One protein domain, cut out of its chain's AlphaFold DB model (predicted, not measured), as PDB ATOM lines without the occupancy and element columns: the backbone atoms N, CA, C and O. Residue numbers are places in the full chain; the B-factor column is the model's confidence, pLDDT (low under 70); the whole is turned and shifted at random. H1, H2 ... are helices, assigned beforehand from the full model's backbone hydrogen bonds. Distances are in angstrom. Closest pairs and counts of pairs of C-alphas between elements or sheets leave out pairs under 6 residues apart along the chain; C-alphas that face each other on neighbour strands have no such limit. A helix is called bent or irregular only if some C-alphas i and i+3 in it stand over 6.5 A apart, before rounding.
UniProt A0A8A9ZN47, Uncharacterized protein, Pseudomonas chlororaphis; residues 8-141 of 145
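AT A GLANCE: This is residues 8 to 141 of the 145 residues of an uncharacterized protein of Pseudomonas chlororaphis (UniProt A0A8A9ZN47). Two long helices, H1 and H3, meet near the last end of H3 and spread apart as a V, with H2 folded back on H3 at the wide end. H4 folds back on the other end of H3 and H6 packs on H4, while short H5 packs on H1. The 134 printed residues have six named helices, H1 to H6 in order, and no named strand: all helix. The whole is compact, with a radius of gyration of the C-alphas of 15.7 A and spans of 49 by 34 by 27 A.

IN THESE COORDINATES: H1, residues 9 to 33, is 36.0 A long from C-alpha 9 at (92.530, -45.447, -57.926). H2 is residues 40 to 52, and H3, residues 54 to 79, is 38.7 A long. H4, residues 84 to 98, is only just irregular: C-alphas 91 and 94 are 6.7 A apart. H5 is residues 105 to 113. H6, residues 119 to 141, is 33.6 A long and ends at C-alpha 141 at (100.530, -45.948, -63.676).

HOW THE PARTS SIT: The hub, H3, touches H1 with residues 71 to 79 alone, at a steep tilt of 48 degrees; the closest C-alphas, of Gly 17 and Ala 75, are 4.7 A apart. H2 and H3 form a hairpin, closest at C-alphas 50 and 58, 5.8 A. H3 and H4 form another, closest at C-alphas 77 and 85, 5.0 A. H4 touches H6, closest at C-alphas 93 and 130, 6.6 A. H5 touches H1, closest at C-alphas 105 and 23, 4.9 A. H3 and H6 are apart. Every O i to N i+4 pair is within hydrogen-bond range in H1 and H5, against 8 of 9 in H2, 21 of 22 in H3, 9 of 11 in H4 and 18 of 19 in H6.

THE WHOLE: The C-alphas farthest apart, of Ser 8 and Lys 51, are 50.4 A apart. The printed part has no cut, and no link is long. Mean pLDDT of the printed part is 71.2; residues 33 to 54 and 99 to 113 are among those under 70.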
ATOM      1  N   SER A   8      92.437 -46.883 -53.404       65.31
ATOM      2  CA  SER A   8      91.672 -47.214 -54.606       65.31
ATOM      3  C   SER A   8      91.851 -46.081 -55.611       65.31
ATOM      4  O   SER A   8      91.522 -44.938 -55.290       65.31
ATOM      5  N   ARG A   9      92.339 -46.393 -56.813       68.31
ATOM      6  CA  ARG A   9      92.530 -45.447 -57.926       68.31
ATOM      7  C   ARG A   9      91.359 -44.469 -58.085       68.31
ATOM      8  O   ARG A   9      91.573 -43.276 -58.264       68.31
ATOM      9  N   THR A  10      90.139 -44.980 -57.934       70.88
ATOM     10  CA  THR A  10      88.884 -44.224 -57.944       70.88
ATOM     11  C   THR A  10      88.841 -43.094 -56.911       70.88
ATOM     12  O   THR A  10      88.498 -41.975 -57.268       70.88
ATOM     13  N   ARG A  11      89.264 -43.337 -55.663       72.88
ATOM     14  CA  ARG A  11      89.304 -42.307 -54.608       72.88
ATOM     15  C   ARG A  11      90.311 -41.204 -54.909       72.88
ATOM     16  O   ARG A  11      90.003 -40.048 -54.670       72.88
ATOM     17  N   ILE A  12      91.484 -41.538 -55.453       73.50
ATOM     18  CA  ILE A  12      92.480 -40.520 -55.833       73.50
ATOM     19  C   ILE A  12      91.926 -39.636 -56.956       73.50
ATOM     20  O   ILE A  12      92.068 -38.420 -56.916       73.50
ATOM     21  N   TRP A  13      91.263 -40.240 -57.942       71.06
ATOM     22  CA  TRP A  13      90.647 -39.498 -59.043       71.06
ATOM     23  C   TRP A  13      89.486 -38.619 -58.582       71.06
ATOM     24  O   TRP A  13      89.430 -37.456 -58.966       71.06
ATOM     25  N   GLN A  14      88.618 -39.129 -57.706       74.00
ATOM     26  CA  GLN A  14      87.542 -38.344 -57.099       74.00
ATOM     27  C   GLN A  14      88.075 -37.220 -56.206       74.00
ATOM     28  O   GLN A  14      87.521 -36.130 -56.228       74.00
ATOM     29  N   PHE A  15      89.159 -37.453 -55.461       79.44
ATOM     30  CA  PHE A  15      89.790 -36.429 -54.628       79.44
ATOM     31  C   PHE A  15      90.348 -35.281 -55.476       79.44
ATOM     32  O   PHE A  15      90.010 -34.126 -55.235       79.44
ATOM     33  N   TRP A  16      91.136 -35.586 -56.513       76.50
ATOM     34  CA  TRP A  16      91.682 -34.556 -57.403       76.50
ATOM     35  C   TRP A  16      90.606 -33.855 -58.235       76.50
ATOM     36  O   TRP A  16      90.650 -32.634 -58.361       76.50
ATOM     37  N   GLY A  17      89.618 -34.597 -58.747       74.69
ATOM     38  CA  GLY A  17      88.468 -34.013 -59.442       74.69
ATOM     39  C   GLY A  17      87.618 -33.129 -58.530       74.69
ATOM     40  O   GLY A  17      87.187 -32.061 -58.945       74.69
ATOM     41  N   GLY A  18      87.433 -33.534 -57.271       77.56
ATOM     42  CA  GLY A  18      86.734 -32.751 -56.254       77.56
ATOM     43  C   GLY A  18      87.474 -31.467 -55.887       77.56
ATOM     44  O   GLY A  18      86.840 -30.423 -55.762       77.56
ATOM     45  N   LEU A  19      88.806 -31.505 -55.779       78.50
ATOM     46  CA  LEU A  19      89.617 -30.301 -55.573       78.50
ATOM     47  C   LEU A  19      89.526 -29.340 -56.766       78.50
ATOM     48  O   LEU A  19      89.267 -28.154 -56.558       78.50
ATOM     49  N   ASP A  20      89.675 -29.833 -58.000       75.88
ATOM     50  CA  ASP A  20      89.542 -28.995 -59.202       75.88
ATOM     51  C   ASP A  20      88.095 -28.432 -59.330       75.88
ATOM     52  O   ASP A  20      87.910 -27.278 -59.714       75.88
ATOM     53  N   ALA A  21      87.058 -29.179 -58.924       74.94
ATOM     54  CA  ALA A  21      85.679 -28.673 -58.863       74.94
ATOM     55  C   ALA A  21      85.485 -27.605 -57.770       74.94
ATOM     56  O   ALA A  21      84.789 -26.612 -57.981       74.94
ATOM     57  N   LEU A  22      86.129 -27.773 -56.613       78.62
ATOM     58  CA  LEU A  22      86.128 -26.784 -55.536       78.62
ATOM     59  C   LEU A  22      86.846 -25.497 -55.962       78.62
ATOM     60  O   LEU A  22      86.378 -24.413 -55.626       78.62
ATOM     61  N   TYR A  23      87.926 -25.600 -56.749       74.81
ATOM     62  CA  TYR A  23      88.565 -24.440 -57.387       74.81
ATOM     63  C   TYR A  23      87.575 -23.683 -58.266       74.81
ATOM     64  O   TYR A  23      87.422 -22.474 -58.109       74.81
ATOM     65  N   LEU A  24      86.870 -24.399 -59.149       72.50
ATOM     66  CA  LEU A  24      85.876 -23.804 -60.039       72.50
ATOM     67  C   LEU A  24      84.780 -23.079 -59.246       72.50
ATOM     68  O   LEU A  24      84.443 -21.937 -59.545       72.50
ATOM     69  N   LEU A  25      84.252 -23.726 -58.206       77.75
ATOM     70  CA  LEU A  25      83.193 -23.166 -57.368       77.75
ATOM     71  C   LEU A  25      83.683 -21.935 -56.591       77.75
ATOM     72  O   LEU A  25      82.977 -20.928 -56.514       77.75
ATOM     73  N   TRP A  26      84.911 -21.971 -56.067       74.25
ATOM     74  CA  TRP A  26      85.540 -20.814 -55.430       74.25
ATOM     75  C   TRP A  26      85.769 -19.660 -56.412       74.25
ATOM     76  O   TRP A  26      85.478 -18.511 -56.080       74.25
ATOM     77  N   TYR A  27      86.235 -19.946 -57.630       72.56
ATOM     78  CA  TYR A  27      86.435 -18.939 -58.676       72.56
ATOM     79  C   TYR A  27      85.111 -18.271 -59.067       72.56
ATOM     80  O   TYR A  27      85.023 -17.043 -59.091       72.56
ATOM     81  N   VAL A  28      84.054 -19.062 -59.284       72.25
ATOM     82  CA  VAL A  28      82.715 -18.545 -59.608       72.25
ATOM     83  C   VAL A  28      82.173 -17.691 -58.462       72.25
ATOM     84  O   VAL A  28      81.758 -16.558 -58.688       72.25
ATOM     85  N   THR A  29      82.216 -18.190 -57.223       71.88
ATOM     86  CA  THR A  29      81.713 -17.443 -56.056       71.88
ATOM     87  C   THR A  29      82.509 -16.167 -55.783       71.88
ATOM     88  O   THR A  29      81.907 -15.138 -55.485       71.88
ATOM     89  N   SER A  30      83.835 -16.199 -55.923       68.75
ATOM     90  CA  SER A  30      84.695 -15.018 -55.769       68.75
ATOM     91  C   SER A  30      84.429 -13.978 -56.854       68.75
ATOM     92  O   SER A  30      84.318 -12.794 -56.543       68.75
ATOM     93  N   SER A  31      84.249 -14.410 -58.105       65.12
ATOM     94  CA  SER A  31      83.919 -13.517 -59.223       65.12
ATOM     95  C   SER A  31      82.567 -12.836 -59.008       65.12
ATOM     96  O   SER A  31      82.481 -11.612 -59.062       65.12
ATOM     97  N   VAL A  32      81.538 -13.609 -58.635       72.44
ATOM     98  CA  VAL A  32      80.200 -13.074 -58.334       72.44
ATOM     99  C   VAL A  32      80.238 -12.091 -57.157       72.44
ATOM    100  O   VAL A  32      79.593 -11.047 -57.216       72.44
ATOM    101  N   ARG A  33      81.025 -12.368 -56.104       67.75
ATOM    102  CA  ARG A  33      81.204 -11.442 -54.965       67.75
ATOM    103  C   ARG A  33      81.863 -10.125 -55.359       67.75
ATOM    104  O   ARG A  33      81.552  -9.101 -54.765       67.75
ATOM    105  N   LEU A  34      82.760 -10.152 -56.340       64.94
ATOM    106  CA  LEU A  34      83.413  -8.960 -56.881       64.94
ATOM    107  C   LEU A  34      82.509  -8.180 -57.853       64.94
ATOM    108  O   LEU A  34      82.962  -7.200 -58.434       64.94
ATOM    109  N   GLY A  35      81.250  -8.605 -58.041       59.84
ATOM    110  CA  GLY A  35      80.325  -8.013 -59.011       59.84
ATOM    111  C   GLY A  35      80.684  -8.337 -60.461       59.84
ATOM    112  O   GLY A  35      80.127  -7.733 -61.372       59.84
ATOM    113  N   LYS A  36      81.604  -9.286 -60.669       57.22
ATOM    114  CA  LYS A  36      82.140  -9.658 -61.973       57.22
ATOM    115  C   LYS A  36      81.440 -10.891 -62.514       57.22
ATOM    116  O   LYS A  36      81.233 -11.869 -61.790       57.22
ATOM    117  N   THR A  37      81.127 -10.900 -63.805       57.12
ATOM    118  CA  THR A  37      80.716 -12.139 -64.479       57.12
ATOM    119  C   THR A  37      81.949 -13.019 -64.703       57.12
ATOM    120  O   THR A  37      82.811 -12.624 -65.492       57.12
ATOM    121  N   PRO A  38      82.066 -14.193 -64.039       55.38
ATOM    122  CA  PRO A  38      83.215 -15.081 -64.205       55.38
ATOM    123  C   PRO A  38      83.417 -15.408 -65.684       55.38
ATOM    124  O   PRO A  38      82.441 -15.586 -66.416       55.38
ATOM    125  N   PHE A  39      84.676 -15.477 -66.113       59.06
ATOM    126  CA  PHE A  39      85.094 -15.538 -67.516       59.06
ATOM    127  C   PHE A  39      84.797 -14.259 -68.317       59.06
ATOM    128  O   PHE A  39      85.712 -13.704 -68.897       59.06
ATOM    129  N   TRP A  40      83.581 -13.712 -68.338       55.34
ATOM    130  CA  TRP A  40      83.280 -12.539 -69.181       55.34
ATOM    131  C   TRP A  40      84.078 -11.280 -68.813       55.34
ATOM    132  O   TRP A  40      84.570 -10.588 -69.703       55.34
ATOM    133  N   ASP A  41      84.259 -11.016 -67.520       58.22
ATOM    134  CA  ASP A  41      85.003  -9.832 -67.070       58.22
ATOM    135  C   ASP A  41      86.523  -9.987 -67.198       58.22
ATOM    136  O   ASP A  41      87.258  -9.017 -67.349       58.22
ATOM    137  N   ASP A  42      87.025 -11.223 -67.194       59.56
ATOM    138  CA  ASP A  42      88.431 -11.462 -67.521       59.56
ATOM    139  C   ASP A  42      88.697 -11.188 -69.012       59.56
ATOM    140  O   ASP A  42      89.825 -10.866 -69.378       59.56
ATOM    141  N   LEU A  43      87.676 -11.280 -69.877       59.22
ATOM    142  CA  LEU A  43      87.778 -10.952 -71.302       59.22
ATOM    143  C   LEU A  43      87.825  -9.433 -71.517       59.22
ATOM    144  O   LEU A  43      88.601  -8.954 -72.339       59.22
ATOM    145  N   THR A  44      87.024  -8.668 -70.774       60.44
ATOM    146  CA  THR A  44      87.026  -7.197 -70.843       60.44
ATOM    147  C   THR A  44      88.333  -6.631 -70.288       60.44
ATOM    148  O   THR A  44      88.971  -5.814 -70.955       60.44
ATOM    149  N   VAL A  45      88.827  -7.168 -69.168       61.34
ATOM    150  CA  VAL A  45      90.168  -6.849 -68.651       61.34
ATOM    151  C   VAL A  45      91.254  -7.260 -69.652       61.34
ATOM    152  O   VAL A  45      92.196  -6.501 -69.867       61.34
ATOM    153  N   ALA A  46      91.115  -8.399 -70.344       56.53
ATOM    154  CA  ALA A  46      92.032  -8.777 -71.424       56.53
ATOM    155  C   ALA A  46      92.064  -7.728 -72.544       56.53
ATOM    156  O   ALA A  46      93.140  -7.424 -73.055       56.53
ATOM    157  N   THR A  47      90.902  -7.174 -72.914       57.69
ATOM    158  CA  THR A  47      90.798  -6.124 -73.940       57.69
ATOM    159  C   THR A  47      91.333  -4.766 -73.482       57.69
ATOM    160  O   THR A  47      91.827  -4.010 -74.317       57.69
ATOM    161  N   GLU A  48      91.294  -4.457 -72.183       62.38
ATOM    162  CA  GLU A  48      91.952  -3.271 -71.612       62.38
ATOM    163  C   GLU A  48      93.472  -3.444 -71.548       62.38
ATOM    164  O   GLU A  48      94.210  -2.590 -72.033       62.38
ATOM    165  N   VAL A  49      93.956  -4.598 -71.084       58.03
ATOM    166  CA  VAL A  49      95.389  -4.948 -71.101       58.03
ATOM    167  C   VAL A  49      95.941  -4.971 -72.535       58.03
ATOM    168  O   VAL A  49      97.101  -4.620 -72.760       58.03
ATOM    169  N   LEU A  50      95.105  -5.313 -73.524       58.38
ATOM    170  CA  LEU A  50      95.409  -5.232 -74.959       58.38
ATOM    171  C   LEU A  50      95.795  -3.814 -75.399       58.38
ATOM    172  O   LEU A  50      96.652  -3.657 -76.269       58.38
ATOM    173  N   LYS A  51      95.140  -2.800 -74.820       60.75
ATOM    174  CA  LYS A  51      95.372  -1.390 -75.148       60.75
ATOM    175  C   LYS A  51      96.648  -0.858 -74.499       60.75
ATOM    176  O   LYS A  51      97.330  -0.057 -75.131       60.75
ATOM    177  N   ASP A  52      97.000  -1.356 -73.314       61.78
ATOM    178  CA  ASP A  52      98.094  -0.790 -72.517       61.78
ATOM    179  C   ASP A  52      99.420  -1.569 -72.578       61.78
ATOM    180  O   ASP A  52     100.467  -0.978 -72.327       61.78
ATOM    181  N   HIS A  53      99.428  -2.882 -72.846       62.59
ATOM    182  CA  HIS A  53     100.633  -3.730 -72.682       62.59
ATOM    183  C   HIS A  53     101.085  -4.486 -73.951       62.59
ATOM    184  O   HIS A  53     102.067  -5.236 -73.914       62.59
ATOM    185  N   GLY A  54     100.426  -4.270 -75.095       69.50
ATOM    186  CA  GLY A  54     100.837  -4.822 -76.393       69.50
ATOM    187  C   GLY A  54     100.691  -6.348 -76.530       69.50
ATOM    188  O   GLY A  54     100.204  -7.048 -75.642       69.50
ATOM    189  N   THR A  55     101.112  -6.888 -77.681       71.06
ATOM    190  CA  THR A  55     100.828  -8.266 -78.143       71.06
ATOM    191  C   THR A  55     101.221  -9.371 -77.151       71.06
ATOM    192  O   THR A  55     100.539 -10.390 -77.061       71.06
ATOM    193  N   THR A  56     102.286  -9.185 -76.368       69.19
ATOM    194  CA  THR A  56     102.775 -10.188 -75.403       69.19
ATOM    195  C   THR A  56     101.796 -10.425 -74.253       69.19
ATOM    196  O   THR A  56     101.578 -11.571 -73.854       69.19
ATOM    197  N   ALA A  57     101.162  -9.366 -73.744       66.81
ATOM    198  CA  ALA A  57     100.196  -9.486 -72.657       66.81
ATOM    199  C   ALA A  57      98.921 -10.208 -73.121       66.81
ATOM    200  O   ALA A  57      98.388 -11.051 -72.402       66.81
ATOM    201  N   VAL A  58      98.506  -9.978 -74.370       68.56
ATOM    202  CA  VAL A  58      97.392 -10.699 -75.008       68.56
ATOM    203  C   VAL A  58      97.658 -12.199 -75.047       68.56
ATOM    204  O   VAL A  58      96.799 -12.995 -74.668       68.56
ATOM    205  N   VAL A  59      98.863 -12.593 -75.471       74.44
ATOM    206  CA  VAL A  59      99.265 -14.003 -75.529       74.44
ATOM    207  C   VAL A  59      99.236 -14.626 -74.132       74.44
ATOM    208  O   VAL A  59      98.683 -15.711 -73.967       74.44
ATOM    209  N   MET A  60      99.751 -13.936 -73.109       69.69
ATOM    210  CA  MET A  60      99.698 -14.427 -71.726       69.69
ATOM    211  C   MET A  60      98.267 -14.608 -71.214       69.69
ATOM    212  O   MET A  60      97.966 -15.644 -70.619       69.69
ATOM    213  N   VAL A  61      97.373 -13.650 -71.472       70.88
ATOM    214  CA  VAL A  61      95.972 -13.748 -71.041       70.88
ATOM    215  C   VAL A  61      95.250 -14.890 -71.757       70.88
ATOM    216  O   VAL A  61      94.553 -15.667 -71.105       70.88
ATOM    217  N   MET A  62      95.475 -15.065 -73.063       73.56
ATOM    218  CA  MET A  62      94.907 -16.177 -73.836       73.56
ATOM    219  C   MET A  62      95.393 -17.541 -73.332       73.56
ATOM    220  O   MET A  62      94.599 -18.477 -73.210       73.56
ATOM    221  N   ILE A  63      96.680 -17.662 -72.990       75.06
ATOM    222  CA  ILE A  63      97.230 -18.896 -72.416       75.06
ATOM    223  C   ILE A  63      96.630 -19.160 -71.026       75.06
ATOM    224  O   ILE A  63      96.255 -20.298 -70.738       75.06
ATOM    225  N   ASN A  64      96.482 -18.131 -70.183       74.50
ATOM    226  CA  ASN A  64      95.840 -18.260 -68.871       74.50
ATOM    227  C   ASN A  64      94.368 -18.691 -68.994       74.50
ATOM    228  O   ASN A  64      93.905 -19.566 -68.264       74.50
ATOM    229  N   TRP A  65      93.643 -18.137 -69.962       73.44
ATOM    230  CA  TRP A  65      92.279 -18.555 -70.293       73.44
ATOM    231  C   TRP A  65      92.205 -20.011 -70.743       73.44
ATOM    232  O   TRP A  65      91.371 -20.778 -70.257       73.44
ATOM    233  N   GLY A  66      93.111 -20.413 -71.637       77.69
ATOM    234  CA  GLY A  66      93.246 -21.802 -72.065       77.69
ATOM    235  C   GLY A  66      93.536 -22.735 -70.888       77.69
ATOM    236  O   GLY A  66      92.951 -23.817 -70.800       77.69
ATOM    237  N   LEU A  67      94.377 -22.301 -69.943       76.00
ATOM    238  CA  LEU A  67      94.637 -23.026 -68.703       76.00
ATOM    239  C   LEU A  67      93.360 -23.170 -67.867       76.00
ATOM    240  O   LEU A  67      93.032 -24.292 -67.485       76.00
ATOM    241  N   GLN A  68      92.610 -22.090 -67.625       73.81
ATOM    242  CA  GLN A  68      91.360 -22.153 -66.857       73.81
ATOM    243  C   GLN A  68      90.339 -23.110 -67.489       73.81
ATOM    244  O   GLN A  68      89.813 -23.984 -66.798       73.81
ATOM    245  N   LEU A  69      90.114 -23.016 -68.805       74.75
ATOM    246  CA  LEU A  69      89.244 -23.942 -69.545       74.75
ATOM    247  C   LEU A  69      89.724 -25.391 -69.425       74.75
ATOM    248  O   LEU A  69      88.926 -26.299 -69.191       74.75
ATOM    249  N   SER A  70      91.035 -25.612 -69.526       77.88
ATOM    250  CA  SER A  70      91.632 -26.932 -69.340       77.88
ATOM    251  C   SER A  70      91.334 -27.480 -67.939       77.88
ATOM    252  O   SER A  70      90.955 -28.645 -67.820       77.88
ATOM    253  N   ILE A  71      91.424 -26.652 -66.888       74.56
ATOM    254  CA  ILE A  71      91.103 -27.047 -65.503       74.56
ATOM    255  C   ILE A  71      89.643 -27.511 -65.394       74.56
ATOM    256  O   ILE A  71      89.380 -28.555 -64.787       74.56
ATOM    257  N   VAL A  72      88.709 -26.793 -66.033       75.50
ATOM    258  CA  VAL A  72      87.290 -27.185 -66.095       75.50
ATOM    259  C   VAL A  72      87.146 -28.568 -66.731       75.50
ATOM    260  O   VAL A  72      86.529 -29.466 -66.155       75.50
ATOM    261  N   VAL A  73      87.775 -28.773 -67.890       76.69
ATOM    262  CA  VAL A  73      87.721 -30.047 -68.619       76.69
ATOM    263  C   VAL A  73      88.351 -31.185 -67.806       76.69
ATOM    264  O   VAL A  73      87.766 -32.268 -67.732       76.69
ATOM    265  N   SER A  74      89.489 -30.966 -67.130       76.06
ATOM    266  CA  SER A  74      90.077 -31.987 -66.245       76.06
ATOM    267  C   SER A  74      89.172 -32.323 -65.071       76.06
ATOM    268  O   SER A  74      89.072 -33.503 -64.737       76.06
ATOM    269  N   ALA A  75      88.497 -31.338 -64.469       75.69
ATOM    270  CA  ALA A  75      87.586 -31.574 -63.351       75.69
ATOM    271  C   ALA A  75      86.462 -32.535 -63.767       75.69
ATOM    272  O   ALA A  75      86.265 -33.570 -63.129       75.69
ATOM    273  N   PHE A  76      85.804 -32.264 -64.902       75.62
ATOM    274  CA  PHE A  76      84.786 -33.161 -65.454       75.62
ATOM    275  C   PHE A  76      85.360 -34.546 -65.775       75.62
ATOM    276  O   PHE A  76      84.806 -35.558 -65.346       75.62
ATOM    277  N   LEU A  77      86.496 -34.626 -66.474       73.75
ATOM    278  CA  LEU A  77      87.098 -35.912 -66.842       73.75
ATOM    279  C   LEU A  77      87.517 -36.747 -65.616       73.75
ATOM    280  O   LEU A  77      87.387 -37.973 -65.651       73.75
ATOM    281  N   PHE A  78      87.980 -36.117 -64.531       73.19
ATOM    282  CA  PHE A  78      88.282 -36.806 -63.272       73.19
ATOM    283  C   PHE A  78      87.020 -37.312 -62.569       73.19
ATOM    284  O   PHE A  78      87.019 -38.450 -62.092       73.19
ATOM    285  N   LEU A  79      85.939 -36.523 -62.559       71.69
ATOM    286  CA  LEU A  79      84.640 -36.944 -62.019       71.69
ATOM    287  C   LEU A  79      84.065 -38.142 -62.793       71.69
ATOM    288  O   LEU A  79      83.579 -39.093 -62.182       71.69
ATOM    289  N   PHE A  80      84.213 -38.152 -64.122       74.62
ATOM    290  CA  PHE A  80      83.795 -39.260 -64.992       74.62
ATOM    291  C   PHE A  80      84.815 -40.403 -65.103       74.62
ATOM    292  O   PHE A  80      84.604 -41.336 -65.878       74.62
ATOM    293  N   GLN A  81      85.920 -40.350 -64.355       70.19
ATOM    294  CA  GLN A  81      86.966 -41.376 -64.353       70.19
ATOM    295  C   GLN A  81      87.467 -41.735 -65.764       70.19
ATOM    296  O   GLN A  81      87.631 -42.904 -66.132       70.19
ATOM    297  N   ARG A  82      87.739 -40.713 -66.573       75.25
ATOM    298  CA  ARG A  82      88.301 -40.854 -67.920       75.25
ATOM    299  C   ARG A  82      89.831 -40.903 -67.862       75.25
ATOM    300  O   ARG A  82      90.465 -40.208 -67.068       75.25
ATOM    301  N   LYS A  83      90.459 -41.751 -68.685       74.50
ATOM    302  CA  LYS A  83      91.932 -41.928 -68.702       74.50
ATOM    303  C   LYS A  83      92.642 -40.690 -69.251       74.50
ATOM    304  O   LYS A  83      93.776 -40.408 -68.869       74.50
ATOM    305  N   GLU A  84      91.939 -39.956 -70.096       75.69
ATOM    306  CA  GLU A  84      92.309 -38.705 -70.742       75.69
ATOM    307  C   GLU A  84      92.530 -37.587 -69.714       75.69
ATOM    308  O   GLU A  84      93.443 -36.780 -69.886       75.69
ATOM    309  N   ALA A  85      91.799 -37.614 -68.584       72.12
ATOM    310  CA  ALA A  85      91.965 -36.673 -67.467       72.12
ATOM    311  C   ALA A  85      93.423 -36.590 -67.002       72.12
ATOM    312  O   ALA A  85      93.932 -35.529 -66.658       72.12
ATOM    313  N   LYS A  86      94.110 -37.737 -67.017       72.50
ATOM    314  CA  LYS A  86      95.477 -37.870 -66.527       72.50
ATOM    315  C   LYS A  86      96.485 -37.139 -67.410       72.50
ATOM    316  O   LYS A  86      97.387 -36.495 -66.885       72.50
ATOM    317  N   TRP A  87      96.348 -37.264 -68.728       76.00
ATOM    318  CA  TRP A  87      97.249 -36.614 -69.681       76.00
ATOM    319  C   TRP A  87      97.020 -35.110 -69.706       76.00
ATOM    320  O   TRP A  87      97.989 -34.356 -69.669       76.00
ATOM    321  N   LEU A  88      95.751 -34.687 -69.666       77.88
ATOM    322  CA  LEU A  88      95.390 -33.276 -69.568       77.88
ATOM    323  C   LEU A  88      95.962 -32.659 -68.285       77.88
ATOM    324  O   LEU A  88      96.649 -31.647 -68.341       77.88
ATOM    325  N   ALA A  89      95.761 -33.316 -67.138       76.06
ATOM    326  CA  ALA A  89      96.272 -32.845 -65.856       76.06
ATOM    327  C   ALA A  89      97.802 -32.780 -65.815       76.06
ATOM    328  O   ALA A  89      98.342 -31.847 -65.238       76.06
ATOM    329  N   LEU A  90      98.507 -33.730 -66.443       77.50
ATOM    330  CA  LEU A  90      99.969 -33.702 -66.523       77.50
ATOM    331  C   LEU A  90     100.469 -32.546 -67.402       77.50
ATOM    332  O   LEU A  90     101.419 -31.866 -67.027       77.50
ATOM    333  N   ALA A  91      99.808 -32.298 -68.537       80.12
ATOM    334  CA  ALA A  91     100.118 -31.170 -69.416       80.12
ATOM    335  C   ALA A  91      99.802 -29.813 -68.765       80.12
ATOM    336  O   ALA A  91     100.443 -28.817 -69.087       80.12
ATOM    337  N   GLN A  92      98.854 -29.767 -67.823       77.81
ATOM    338  CA  GLN A  92      98.527 -28.558 -67.067       77.81
ATOM    339  C   GLN A  92      99.578 -28.180 -66.022       77.81
ATOM    340  O   GLN A  92      99.705 -26.994 -65.752       77.81
ATOM    341  N   ILE A  93     100.321 -29.128 -65.434       79.69
ATOM    342  CA  ILE A  93     101.312 -28.841 -64.374       79.69
ATOM    343  C   ILE A  93     102.298 -27.719 -64.758       79.69
ATOM    344  O   ILE A  93     102.435 -26.775 -63.979       79.69
ATOM    345  N   PRO A  94     102.972 -27.743 -65.930       78.94
ATOM    346  CA  PRO A  94     103.897 -26.667 -66.295       78.94
ATOM    347  C   PRO A  94     103.191 -25.315 -66.441       78.94
ATOM    348  O   PRO A  94     103.709 -24.305 -65.977       78.94
ATOM    349  N   LEU A  95     101.986 -25.293 -67.019       75.56
ATOM    350  CA  LEU A  95     101.180 -24.075 -67.123       75.56
ATOM    351  C   LEU A  95     100.762 -23.562 -65.735       75.56
ATOM    352  O   LEU A  95     100.897 -22.376 -65.460       75.56
ATOM    353  N   ARG A  96     100.329 -24.445 -64.828       75.88
ATOM    354  CA  ARG A  96      99.973 -24.093 -63.444       75.88
ATOM    355  C   ARG A  96     101.153 -23.473 -62.696       75.88
ATOM    356  O   ARG A  96     100.956 -22.500 -61.980       75.88
ATOM    357  N   LEU A  97     102.372 -23.972 -62.906       74.69
ATOM    358  CA  LEU A  97     103.579 -23.386 -62.316       74.69
ATOM    359  C   LEU A  97     103.904 -22.003 -62.892       74.69
ATOM    360  O   LEU A  97     104.198 -21.093 -62.121       74.69
ATOM    361  N   VAL A  98     103.817 -21.828 -64.216       74.25
ATOM    362  CA  VAL A  98     104.074 -20.533 -64.879       74.25
ATOM    363  C   VAL A  98     103.093 -19.459 -64.409       74.25
ATOM    364  O   VAL A  98     103.503 -18.337 -64.130       74.25
ATOM    365  N   PHE A  99     101.810 -19.806 -64.283       66.31
ATOM    366  CA  PHE A  99     100.762 -18.875 -63.850       66.31
ATOM    367  C   PHE A  99     100.541 -18.860 -62.331       66.31
ATOM    368  O   PHE A  99      99.640 -18.174 -61.858       66.31
ATOM    369  N   VAL A 100     101.348 -19.601 -61.559       67.88
ATOM    370  CA  VAL A 100     101.247 -19.701 -60.090       67.88
ATOM    371  C   VAL A 100      99.817 -20.070 -59.647       67.88
ATOM    372  O   VAL A 100      99.291 -19.580 -58.651       67.88
ATOM    373  N   VAL A 101      99.165 -20.955 -60.407       66.00
ATOM    374  CA  VAL A 101      97.813 -21.453 -60.126       66.00
ATOM    375  C   VAL A 101      97.933 -22.736 -59.300       66.00
ATOM    376  O   VAL A 101      98.296 -23.773 -59.856       66.00
ATOM    377  N   PRO A 102      97.635 -22.723 -57.988       64.75
ATOM    378  CA  PRO A 102      97.727 -23.926 -57.168       64.75
ATOM    379  C   PRO A 102      96.751 -25.007 -57.627       64.75
ATOM    380  O   PRO A 102      95.546 -24.774 -57.714       64.75
ATOM    381  N   SER A 103      97.237 -26.243 -57.771       60.25
ATOM    382  CA  SER A 103      96.365 -27.423 -57.876       60.25
ATOM    383  C   SER A 103      95.557 -27.732 -56.626       60.25
ATOM    384  O   SER A 103      94.602 -28.508 -56.685       60.25
ATOM    385  N   PHE A 104      95.961 -27.177 -55.491       66.44
ATOM    386  CA  PHE A 104      95.283 -27.350 -54.223       66.44
ATOM    387  C   PHE A 104      94.495 -26.077 -53.922       66.44
ATOM    388  O   PHE A 104      94.988 -25.145 -53.301       66.44
ATOM    389  N   SER A 105      93.251 -26.039 -54.380       65.00
ATOM    390  CA  SER A 105      92.330 -24.893 -54.302       65.00
ATOM    391  C   SER A 105      92.138 -24.366 -52.878       65.00
ATOM    392  O   SER A 105      91.896 -23.181 -52.673       65.00
ATOM    393  N   VAL A 106      92.311 -25.232 -51.875       62.88
ATOM    394  CA  VAL A 106      92.281 -24.859 -50.453       62.88
ATOM    395  C   VAL A 106      93.402 -23.871 -50.099       62.88
ATOM    396  O   VAL A 106      93.218 -23.049 -49.208       62.88
ATOM    397  N   LEU A 107      94.530 -23.881 -50.817       65.31
ATOM    398  CA  LEU A 107      95.610 -22.906 -50.630       65.31
ATOM    399  C   LEU A 107      95.194 -21.494 -51.041       65.31
ATOM    400  O   LEU A 107      95.579 -20.547 -50.367       65.31
ATOM    401  N   LEU A 108      94.376 -21.346 -52.091       66.00
ATOM    402  CA  LEU A 108      93.822 -20.041 -52.481       66.00
ATOM    403  C   LEU A 108      92.871 -19.502 -51.418       66.00
ATOM    404  O   LEU A 108      92.926 -18.326 -51.074       66.00
ATOM    405  N   ILE A 109      92.031 -20.379 -50.867       66.25
ATOM    406  CA  ILE A 109      91.123 -20.023 -49.773       66.25
ATOM    407  C   ILE A 109      91.939 -19.624 -48.536       66.25
ATOM    408  O   ILE A 109      91.669 -18.594 -47.926       66.25
ATOM    409  N   GLY A 110      92.980 -20.388 -48.194       65.06
ATOM    410  CA  GLY A 110      93.888 -20.067 -47.093       65.06
ATOM    411  C   GLY A 110      94.609 -18.730 -47.286       65.06
ATOM    412  O   GLY A 110      94.618 -17.913 -46.374       65.06
ATOM    413  N   ALA A 111      95.145 -18.466 -48.479       67.69
ATOM    414  CA  ALA A 111      95.790 -17.194 -48.802       67.69
ATOM    415  C   ALA A 111      94.820 -16.003 -48.698       67.69
ATOM    416  O   ALA A 111      95.216 -14.933 -48.245       67.69
ATOM    417  N   TYR A 112      93.545 -16.200 -49.050       68.00
ATOM    418  CA  TYR A 112      92.508 -15.179 -48.891       68.00
ATOM    419  C   TYR A 112      92.238 -14.835 -47.418       68.00
ATOM    420  O   TYR A 112      92.120 -13.663 -47.070       68.00
ATOM    421  N   PHE A 113      92.162 -15.839 -46.536       69.44
ATOM    422  CA  PHE A 113      91.937 -15.611 -45.100       69.44
ATOM    423  C   PHE A 113      93.184 -15.124 -44.348       69.44
ATOM    424  O   PHE A 113      93.057 -14.501 -43.296       69.44
ATOM    425  N   PHE A 114      94.379 -15.375 -44.882       73.19
ATOM    426  CA  PHE A 114      95.654 -15.024 -44.259       73.19
ATOM    427  C   PHE A 114      96.546 -14.226 -45.234       73.19
ATOM    428  O   PHE A 114      97.532 -14.749 -45.755       73.19
ATOM    429  N   PRO A 115      96.250 -12.936 -45.465       66.44
ATOM    430  CA  PRO A 115      96.946 -12.121 -46.467       66.44
ATOM    431  C   PRO A 115      98.421 -11.813 -46.140       66.44
ATOM    432  O   PRO A 115      99.167 -11.407 -47.023       66.44
ATOM    433  N   ASN A 116      98.875 -12.042 -44.901       70.25
ATOM    434  CA  ASN A 116     100.261 -11.798 -44.464       70.25
ATOM    435  C   ASN A 116     101.222 -12.975 -44.733       70.25
ATOM    436  O   ASN A 116     102.304 -13.043 -44.146       70.25
ATOM    437  N   TYR A 117     100.838 -13.941 -45.571       69.50
ATOM    438  CA  TYR A 117     101.715 -15.062 -45.892       69.50
ATOM    439  C   TYR A 117     102.930 -14.624 -46.717       69.50
ATOM    440  O   TYR A 117     102.829 -13.837 -47.653       69.50
ATOM    441  N   ASN A 118     104.095 -15.191 -46.394       78.38
ATOM    442  CA  ASN A 118     105.313 -14.962 -47.160       78.38
ATOM    443  C   ASN A 118     105.153 -15.546 -48.587       78.38
ATOM    444  O   ASN A 118     104.940 -16.759 -48.709       78.38
ATOM    445  N   PRO A 119     105.286 -14.740 -49.663       75.12
ATOM    446  CA  PRO A 119     105.103 -15.205 -51.042       75.12
ATOM    447  C   PRO A 119     106.011 -16.377 -51.430       75.12
ATOM    448  O   PRO A 119     105.585 -17.269 -52.162       75.12
ATOM    449  N   LEU A 120     107.238 -16.426 -50.894       79.38
ATOM    450  CA  LEU A 120     108.176 -17.531 -51.119       79.38
ATOM    451  C   LEU A 120     107.653 -18.842 -50.523       79.38
ATOM    452  O   LEU A 120     107.784 -19.907 -51.124       79.38
ATOM    453  N   MET A 121     107.035 -18.760 -49.344       77.44
ATOM    454  CA  MET A 121     106.427 -19.919 -48.698       77.44
ATOM    455  C   MET A 121     105.205 -20.394 -49.487       77.44
ATOM    456  O   MET A 121     105.056 -21.594 -49.701       77.44
ATOM    457  N   MET A 122     104.379 -19.471 -49.993       77.88
ATOM    458  CA  MET A 122     103.242 -19.814 -50.853       77.88
ATOM    459  C   MET A 122     103.700 -20.519 -52.134       77.88
ATOM    460  O   MET A 122     103.172 -21.580 -52.463       77.88
ATOM    461  N   LEU A 123     104.736 -19.996 -52.800       77.69
ATOM    462  CA  LEU A 123     105.347 -20.640 -53.964       77.69
ATOM    463  C   LEU A 123     105.837 -22.056 -53.625       77.69
ATOM    464  O   LEU A 123     105.547 -23.000 -54.358       77.69
ATOM    465  N   GLY A 124     106.527 -22.222 -52.493       80.50
ATOM    466  CA  GLY A 124     106.995 -23.527 -52.027       80.50
ATOM    467  C   GLY A 124     105.857 -24.533 -51.842       80.50
ATOM    468  O   GLY A 124     105.964 -25.673 -52.294       80.50
ATOM    469  N   VAL A 125     104.740 -24.110 -51.244       79.06
ATOM    470  CA  VAL A 125     103.566 -24.976 -51.042       79.06
ATOM    471  C   VAL A 125     102.868 -25.298 -52.370       79.06
ATOM    472  O   VAL A 125     102.452 -26.441 -52.569       79.06
ATOM    473  N   ILE A 126     102.796 -24.343 -53.305       79.44
ATOM    474  CA  ILE A 126     102.289 -24.576 -54.668       79.44
ATOM    475  C   ILE A 126     103.127 -25.656 -55.353       79.44
ATOM    476  O   ILE A 126     102.578 -26.680 -55.760       79.44
ATOM    477  N   VAL A 127     104.450 -25.484 -55.397       80.31
ATOM    478  CA  VAL A 127     105.376 -26.444 -56.015       80.31
ATOM    479  C   VAL A 127     105.251 -27.822 -55.367       80.31
ATOM    480  O   VAL A 127     105.137 -28.828 -56.069       80.31
ATOM    481  N   LEU A 128     105.203 -27.886 -54.034       80.94
ATOM    482  CA  LEU A 128     105.029 -29.146 -53.312       80.94
ATOM    483  C   LEU A 128     103.703 -29.829 -53.685       80.94
ATOM    484  O   LEU A 128     103.671 -31.041 -53.902       80.94
ATOM    485  N   SER A 129     102.616 -29.061 -53.805       77.94
ATOM    486  CA  SER A 129     101.301 -29.587 -54.187       77.94
ATOM    487  C   SER A 129     101.285 -30.157 -55.611       77.94
ATOM    488  O   SER A 129     100.717 -31.232 -55.831       77.94
ATOM    489  N   GLU A 130     101.975 -29.506 -56.553       80.25
ATOM    490  CA  GLU A 130     102.134 -29.986 -57.930       80.25
ATOM    491  C   GLU A 130     102.953 -31.284 -57.978       80.25
ATOM    492  O   GLU A 130     102.567 -32.239 -58.660       80.25
ATOM    493  N   ILE A 131     104.034 -31.371 -57.192       81.81
ATOM    494  CA  ILE A 131     104.852 -32.589 -57.070       81.81
ATOM    495  C   ILE A 131     104.007 -33.747 -56.526       81.81
ATOM    496  O   ILE A 131     104.039 -34.847 -57.083       81.81
ATOM    497  N   ILE A 132     103.210 -33.510 -55.479       80.88
ATOM    498  CA  ILE A 132     102.324 -34.528 -54.893       80.88
ATOM    499  C   ILE A 132     101.270 -34.982 -55.916       80.88
ATOM    500  O   ILE A 132     101.034 -36.190 -56.057       80.88
ATOM    501  N   LYS A 133     100.667 -34.054 -56.677       79.81
ATOM    502  CA  LYS A 133      99.704 -34.381 -57.746       79.81
ATOM    503  C   LYS A 133     100.354 -35.241 -58.820       79.81
ATOM    504  O   LYS A 133      99.872 -36.348 -59.082       79.81
ATOM    505  N   GLY A 134     101.480 -34.793 -59.371       78.31
ATOM    506  CA  GLY A 134     102.233 -35.519 -60.393       78.31
ATOM    507  C   GLY A 134     102.652 -36.915 -59.927       78.31
ATOM    508  O   GLY A 134     102.409 -37.904 -60.625       78.31
ATOM    509  N   TRP A 135     103.191 -37.022 -58.711       79.94
ATOM    510  CA  TRP A 135     103.606 -38.302 -58.142       79.94
ATOM    511  C   TRP A 135     102.424 -39.248 -57.923       79.94
ATOM    512  O   TRP A 135     102.497 -40.411 -58.319       79.94
ATOM    513  N   SER A 136     101.300 -38.754 -57.393       76.12
ATOM    514  CA  SER A 136     100.094 -39.571 -57.183       76.12
ATOM    515  C   SER A 136      99.525 -40.122 -58.497       76.12
ATOM    516  O   SER A 136      99.140 -41.293 -58.577       76.12
ATOM    517  N   LEU A 137      99.542 -39.320 -59.569       73.00
ATOM    518  CA  LEU A 137      99.114 -39.750 -60.898       73.00
ATOM    519  C   LEU A 137     100.105 -40.757 -61.500       73.00
ATOM    520  O   LEU A 137      99.678 -41.766 -62.072       73.00
ATOM    521  N   CYS A 138     101.413 -40.541 -61.362       72.81
ATOM    522  CA  CYS A 138     102.439 -41.478 -61.831       72.81
ATOM    523  C   CYS A 138     102.408 -42.814 -61.077       72.81
ATOM    524  O   CYS A 138     102.443 -43.858 -61.723       72.81
ATOM    525  N   ALA A 139     102.232 -42.811 -59.755       70.44
ATOM    526  CA  ALA A 139     102.146 -44.027 -58.943       70.44
ATOM    527  C   ALA A 139     100.982 -44.938 -59.377       70.44
ATOM    528  O   ALA A 139     101.148 -46.152 -59.477       70.44
ATOM    529  N   ILE A 140      99.836 -44.359 -59.762       64.31
ATOM    530  CA  ILE A 140      98.703 -45.109 -60.342       64.31
ATOM    531  C   ILE A 140      99.078 -45.810 -61.663       64.31
ATOM    532  O   ILE A 140      98.455 -46.808 -62.015       64.31
ATOM    533  N   ARG A 141     100.071 -45.312 -62.420       57.91
ATOM    534  CA  ARG A 141     100.530 -45.948 -63.676       57.91
ATOM    535  C   ARG A 141     101.178 -47.310 -63.428       57.91
ATOM    536  O   ARG A 141     101.065 -48.175 -64.286       57.91
TER     537      ARG A 141